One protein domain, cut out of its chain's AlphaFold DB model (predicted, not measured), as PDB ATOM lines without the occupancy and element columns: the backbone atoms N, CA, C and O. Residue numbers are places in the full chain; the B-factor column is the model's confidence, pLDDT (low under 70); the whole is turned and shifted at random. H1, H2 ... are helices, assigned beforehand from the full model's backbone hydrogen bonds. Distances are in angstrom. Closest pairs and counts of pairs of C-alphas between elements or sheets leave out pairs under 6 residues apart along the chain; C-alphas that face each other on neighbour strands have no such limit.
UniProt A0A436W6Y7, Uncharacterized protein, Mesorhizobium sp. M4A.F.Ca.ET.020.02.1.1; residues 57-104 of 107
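Overview. This is residues 57 to 104 of the 107 residues of an uncharacterized protein of Mesorhizobium sp. M4A.F.Ca.ET.020.02.1.1 (UniProt A0A436W6Y7). One long, straight helix, H1, makes the length of this domain, and a long loop that follows it, residues 87 to 98, folds back alongside its second half to bring the very short helix H2 onto H1 at residues 74 to 78. The first part of H1, residues 57 to 70, sticks out free as an arm. The printed part has 48 residues with two named helices, H1 then H2, and no named strand; the class is all helix. It is loose, with a radius of gyration of the C-alphas of 13.7 A, and its C-alphas span 47 by 17 by 16 A, a rod in outline.

Along the chain. Find C-alpha 57 at (23.558, 9.338, 24.248); there H1 begins, and it runs through residues 57 to 86 to C-alpha 86 at (30.322, 51.603, 15.312), 43.7 A from its first C-alpha. Further on, look for H2, residues 99 to 103, which ends at C-alpha 103 at (22.362, 39.526, 8.888) and measures 5.9 A.

Arrangement. Go to Arg 75 in H1 and Phe 101 in H2, whose C-alphas are the closest of the two helices, 5.9 A apart. H1 and H2 touch here, with 4 pairs of C-alphas within 8 A, and H1 does so with residues 74 to 78 alone. Their centres are 12.6 A apart. Along the backbone of H1 and H2, every O i to N i+4 pair is within hydrogen-bond range.

Size, cuts and confidence. The two C-alphas farthest apart are those of Glu 57 and Gly 88, at 46.8 A. Without residues 57 to 70, which stand free, the body has 34 residues and spans 25 by 18 by 15 A. The link from H1 to H2 is long, with 12 residues. The printed part has no cut from 57 to 104. Its mean pLDDT is 90.2, and no printed residue is under 70.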
ATOM      1  N   GLU A  57      24.410   8.298  23.666       88.38
ATOM      2  CA  GLU A  57      23.558   9.338  24.248       88.38
ATOM      3  C   GLU A  57      24.398  10.443  24.892       88.38
ATOM      4  O   GLU A  57      24.258  11.605  24.526       88.38
ATOM      5  N   GLU A  58      25.356  10.089  25.753       85.81
ATOM      6  CA  GLU A  58      26.222  11.073  26.416       85.81
ATOM      7  C   GLU A  58      27.071  11.850  25.402       85.81
ATOM      8  O   GLU A  58      27.341  13.034  25.579       85.81
ATOM      9  N   ARG A  59      27.487  11.200  24.308       87.06
ATOM     10  CA  ARG A  59      28.200  11.869  23.216       87.06
ATOM     11  C   ARG A  59      27.301  12.862  22.490       87.06
ATOM     12  O   ARG A  59      27.766  13.947  22.159       87.06
ATOM     13  N   ALA A  60      26.051  12.495  22.218       90.88
ATOM     14  CA  ALA A  60      25.099  13.379  21.556       90.88
ATOM     15  C   ALA A  60      24.769  14.599  22.428       90.88
ATOM     16  O   ALA A  60      24.760  15.718  21.923       90.88
ATOM     17  N   GLU A  61      24.568  14.396  23.733       92.12
ATOM     18  CA  GLU A  61      24.352  15.481  24.696       92.12
ATOM     19  C   GLU A  61      25.557  16.421  24.773       92.12
ATOM     20  O   GLU A  61      25.403  17.643  24.727       92.12
ATOM     21  N   GLU A  62      26.766  15.864  24.838       88.56
ATOM     22  CA  GLU A  62      27.976  16.669  24.952       88.56
ATOM     23  C   GLU A  62      28.265  17.459  23.674       88.56
ATOM     24  O   GLU A  62      28.634  18.632  23.746       88.56
ATOM     25  N   LEU A  63      28.044  16.849  22.507       92.56
ATOM     26  CA  LEU A  63      28.130  17.539  21.222       92.56
ATOM     27  C   LEU A  63      27.095  18.660  21.132       92.56
ATOM     28  O   LEU A  63      27.468  19.783  20.820       92.56
ATOM     29  N   ALA A  64      25.839  18.404  21.508       93.38
ATOM     30  CA  ALA A  64      24.804  19.437  21.518       93.38
ATOM     31  C   ALA A  64      25.162  20.608  22.451       93.38
ATOM     32  O   ALA A  64      24.916  21.768  22.119       93.38
ATOM     33  N   ARG A  65      25.784  20.324  23.604       94.75
ATOM     34  CA  ARG A  65      26.272  21.360  24.524       94.75
ATOM     35  C   ARG A  65      27.406  22.178  23.908       94.75
ATOM     36  O   ARG A  65      27.426  23.398  24.062       94.75
ATOM     37  N   ILE A  66      28.356  21.519  23.249       93.38
ATOM     38  CA  ILE A  66      29.472  22.185  22.565       93.38
ATOM     39  C   ILE A  66      28.943  23.054  21.422       93.38
ATOM     40  O   ILE A  66      29.315  24.221  21.343       93.38
ATOM     41  N   ASP A  67      28.034  22.530  20.603       94.19
ATOM     42  CA  ASP A  67      27.429  23.254  19.485       94.19
ATOM     43  C   ASP A  67      26.668  24.499  19.964       94.19
ATOM     44  O   ASP A  67      26.794  25.571  19.372       94.19
ATOM     45  N   ALA A  68      25.932  24.398  21.077       93.56
ATOM     46  CA  ALA A  68      25.286  25.553  21.700       93.56
ATOM     47  C   ALA A  68      26.310  26.606  22.160       93.56
ATOM     48  O   ALA A  68      26.131  27.795  21.900       93.56
ATOM     49  N   GLY A  69      27.413  26.173  22.781       93.25
ATOM     50  CA  GLY A  69      28.485  27.070  23.214       93.25
ATOM     51  C   GLY A  69      29.202  27.763  22.053       93.25
ATOM     52  O   GLY A  69      29.504  28.952  22.143       93.25
ATOM     53  N   ILE A  70      29.438  27.051  20.947       91.94
ATOM     54  CA  ILE A  70      29.994  27.631  19.715       91.94
ATOM     55  C   ILE A  70      29.044  28.701  19.178       91.94
ATOM     56  O   ILE A  70      29.472  29.817  18.900       91.94
ATOM     57  N   ARG A  71      27.747  28.392  19.104       92.38
ATOM     58  CA  ARG A  71      26.727  29.319  18.608       92.38
ATOM     59  C   ARG A  71      26.640  30.600  19.446       92.38
ATOM     60  O   ARG A  71      26.520  31.688  18.887       92.38
ATOM     61  N   ASP A  72      26.722  30.486  20.770       93.06
ATOM     62  CA  ASP A  72      26.754  31.650  21.662       93.06
ATOM     63  C   ASP A  72      28.014  32.503  21.443       93.06
ATOM     64  O   ASP A  72      27.918  33.729  21.360       93.06
ATOM     65  N   ALA A  73      29.179  31.865  21.290       91.38
ATOM     66  CA  ALA A  73      30.436  32.559  21.030       91.38
ATOM     67  C   ALA A  73      30.440  33.288  19.677       91.38
ATOM     68  O   ALA A  73      30.936  34.409  19.593       91.38
ATOM     69  N   GLU A  74      29.859  32.695  18.632       92.12
ATOM     70  CA  GLU A  74      29.718  33.330  17.313       92.12
ATOM     71  C   GLU A  74      28.809  34.565  17.358       92.12
ATOM     72  O   GLU A  74      29.114  35.590  16.743       92.12
ATOM     73  N   ARG A  75      27.715  34.509  18.127       92.12
ATOM     74  CA  ARG A  75      26.855  35.677  18.358       92.12
ATOM     75  C   ARG A  75      27.620  36.798  19.061       92.12
ATOM     76  O   ARG A  75      27.505  37.961  18.674       92.12
ATOM     77  N   ASP A  76      28.383  36.462  20.097       92.19
ATOM     78  CA  ASP A  76      29.143  37.447  20.867       92.19
ATOM     79  C   ASP A  76      30.322  38.031  20.065       92.19
ATOM     80  O   ASP A  76      30.606  39.225  20.181       92.19
ATOM     81  N   GLU A  77      30.953  37.237  19.192       90.81
ATOM     82  CA  GLU A  77      31.940  37.712  18.213       90.81
ATOM     83  C   GLU A  77      31.332  38.783  17.300       90.81
ATOM     84  O   GLU A  77      31.913  39.860  17.145       90.81
ATOM     85  N   GLU A  78      30.147  38.538  16.731       91.88
ATOM     86  CA  GLU A  78      29.503  39.520  15.853       91.88
ATOM     87  C   GLU A  78      29.066  40.774  16.626       91.88
ATOM     88  O   GLU A  78      29.254  41.885  16.128       91.88
ATOM     89  N   ARG A  79      28.574  40.643  17.869       91.81
ATOM     90  CA  ARG A  79      28.292  41.807  18.735       91.81
ATOM     91  C   ARG A  79      29.537  42.673  18.940       91.81
ATOM     92  O   ARG A  79      29.455  43.898  18.843       91.81
ATOM     93  N   LEU A  80      30.692  42.052  19.188       92.50
ATOM     94  CA  LEU A  80      31.965  42.761  19.330       92.50
ATOM     95  C   LEU A  80      32.392  43.422  18.012       92.50
ATOM     96  O   LEU A  80      32.840  44.570  18.022       92.50
ATOM     97  N   CYS A  81      32.235  42.724  16.884       91.44
ATOM     98  CA  CYS A  81      32.542  43.267  15.560       91.44
ATOM     99  C   CYS A  81      31.693  44.506  15.259       91.44
ATOM    100  O   CYS A  81      32.246  45.525  14.851       91.44
ATOM    101  N   ARG A  82      30.382  44.460  15.534       90.62
ATOM    102  CA  ARG A  82      29.481  45.612  15.372       90.62
ATOM    103  C   ARG A  82      29.891  46.783  16.254       90.62
ATOM    104  O   ARG A  82      30.034  47.889  15.747       90.62
ATOM    105  N   ALA A  83      30.174  46.542  17.534       91.44
ATOM    106  CA  ALA A  83      30.623  47.594  18.444       91.44
ATOM    107  C   ALA A  83      31.944  48.247  17.983       91.44
ATOM    108  O   ALA A  83      32.120  49.461  18.089       91.44
ATOM    109  N   ALA A  84      32.876  47.458  17.440       91.06
ATOM    110  CA  ALA A  84      34.121  47.974  16.876       91.06
ATOM    111  C   ALA A  84      33.878  48.801  15.598       91.06
ATOM    112  O   ALA A  84      34.471  49.871  15.439       91.06
ATOM    113  N   GLU A  85      32.981  48.350  14.719       91.12
ATOM    114  CA  GLU A  85      32.606  49.075  13.499       91.12
ATOM    115  C   GLU A  85      31.859  50.379  13.798       91.12
ATOM    116  O   GLU A  85      32.151  51.399  13.172       91.12
ATOM    117  N   GLU A  86      30.973  50.391  14.797       91.31
ATOM    118  CA  GLU A  86      30.322  51.603  15.312       91.31
ATOM    119  C   GLU A  86      31.339  52.608  15.869       91.31
ATOM    120  O   GLU A  86      31.194  53.817  15.682       91.31
ATOM    121  N   ALA A  87      32.420  52.119  16.481       93.31
ATOM    122  CA  ALA A  87      33.556  52.936  16.904       93.31
ATOM    123  C   ALA A  87      34.471  53.375  15.737       93.31
ATOM    124  O   ALA A  87      35.492  54.031  15.961       93.31
ATOM    125  N   GLY A  88      34.127  53.031  14.492       92.56
ATOM    126  CA  GLY A  88      34.864  53.392  13.279       92.56
ATOM    127  C   GLY A  88      36.044  52.473  12.951       92.56
ATOM    128  O   GLY A  88      36.831  52.782  12.052       92.56
ATOM    129  N   ILE A  89      36.194  51.349  13.655       92.06
ATOM    130  CA  ILE A  89      37.246  50.361  13.408       92.06
ATOM    131  C   ILE A  89      36.712  49.325  12.424       92.06
ATOM    132  O   ILE A  89      35.796  48.569  12.725       92.06
ATOM    133  N   LYS A  90      37.318  49.247  11.240       90.31
ATOM    134  CA  LYS A  90      36.955  48.228  10.254       90.31
ATOM    135  C   LYS A  90      37.460  46.856  10.701       90.31
ATOM    136  O   LYS A  90      38.671  46.640  10.752       90.31
ATOM    137  N   VAL A  91      36.544  45.924  10.954       87.88
ATOM    138  CA  VAL A  91      36.875  44.543  11.324       87.88
ATOM    139  C   VAL A  91      36.658  43.624  10.124       87.88
ATOM    140  O   VAL A  91      35.601  43.618   9.497       87.88
ATOM    141  N   ALA A  92      37.679  42.844   9.769       89.12
ATOM    142  CA  ALA A  92      37.527  41.793   8.773       89.12
ATOM    143  C   ALA A  92      36.904  40.565   9.444       89.12
ATOM    144  O   ALA A  92      37.548  39.917  10.267       89.12
ATOM    145  N   ARG A  93      35.653  40.258   9.091       86.88
ATOM    146  CA  ARG A  93      34.979  39.027   9.526       86.88
ATOM    147  C   ARG A  93      35.685  37.801   8.942       86.88
ATOM    148  O   ARG A  93      36.313  37.884   7.881       86.88
ATOM    149  N   ARG A  94      35.580  36.665   9.632       85.69
ATOM    150  CA  ARG A  94      36.137  35.394   9.151       85.69
ATOM    151  C   ARG A  94      35.415  34.926   7.885       85.69
ATOM    152  O   ARG A  94      34.269  35.288   7.635       85.69
ATOM    153  N   VAL A  95      36.084  34.085   7.101       88.12
ATOM    154  CA  VAL A  95      35.529  33.512   5.859       88.12
ATOM    155  C   VAL A  95      34.338  32.582   6.095       88.12
ATOM    156  O   VAL A  95      33.518  32.401   5.202       88.12
ATOM    157  N   ASP A  96      34.257  32.000   7.285       86.94
ATOM    158  CA  ASP A  96      33.251  31.037   7.726       86.94
ATOM    159  C   ASP A  96      32.276  31.630   8.755       86.94
ATOM    160  O   ASP A  96      31.554  30.887   9.410       86.94
ATOM    161  N   ALA A  97      32.265  32.956   8.926       85.44
ATOM    162  CA  ALA A  97      31.398  33.609   9.897       85.44
ATOM    163  C   ALA A  97      29.917  33.309   9.613       85.44
ATOM    164  O   ALA A  97      29.464  33.324   8.462       85.44
ATOM    165  N   SER A  98      29.156  33.043  10.677       87.19
ATOM    166  CA  SER A  98      27.750  32.668  10.562       87.19
ATOM    167  C   SER A  98      26.922  33.820   9.989       87.19
ATOM    168  O   SER A  98      26.732  34.865  10.618       87.19
ATOM    169  N   MET A  99      26.391  33.609   8.782       86.94
ATOM    170  CA  MET A  99      25.550  34.596   8.095       86.94
ATOM    171  C   MET A  99      24.275  34.926   8.868       86.94
ATOM    172  O   MET A  99      23.753  36.028   8.725       86.94
ATOM    173  N   GLU A 100      23.788  33.997   9.693       88.69
ATOM    174  CA  GLU A 100      22.636  34.223  10.563       88.69
ATOM    175  C   GLU A 100      22.873  35.423  11.485       88.69
ATOM    176  O   GLU A 100      22.043  36.327  11.533       88.69
ATOM    177  N   PHE A 101      24.029  35.478  12.152       87.62
ATOM    178  CA  PHE A 101      24.344  36.569  13.073       87.62
ATOM    179  C   PHE A 101      24.760  37.845  12.345       87.62
ATOM    180  O   PHE A 101      24.382  38.937  12.757       87.62
ATOM    181  N   ILE A 102      25.467  37.734  11.219       85.56
ATOM    182  CA  ILE A 102      25.840  38.913  10.423       85.56
ATOM    183  C   ILE A 102      24.592  39.665   9.944       85.56
ATOM    184  O   ILE A 102      24.554  40.892  10.016       85.56
ATOM    185  N   LEU A 103      23.569  38.941   9.479       85.75
ATOM    186  CA  LEU A 103      22.362  39.526   8.888       85.75
ATOM    187  C   LEU A 103      21.253  39.841   9.902       85.75
ATOM    188  O   LEU A 103      20.283  40.501   9.533       85.75
ATOM    189  N   ALA A 104      21.361  39.378  11.148       84.44
ATOM    190  CA  ALA A 104      20.341  39.617  12.163       84.44
ATOM    191  C   ALA A 104      20.206  41.116  12.488       84.44
ATOM    192  O   ALA A 104      21.197  41.780  12.796       84.44
TER     193      ALA A 104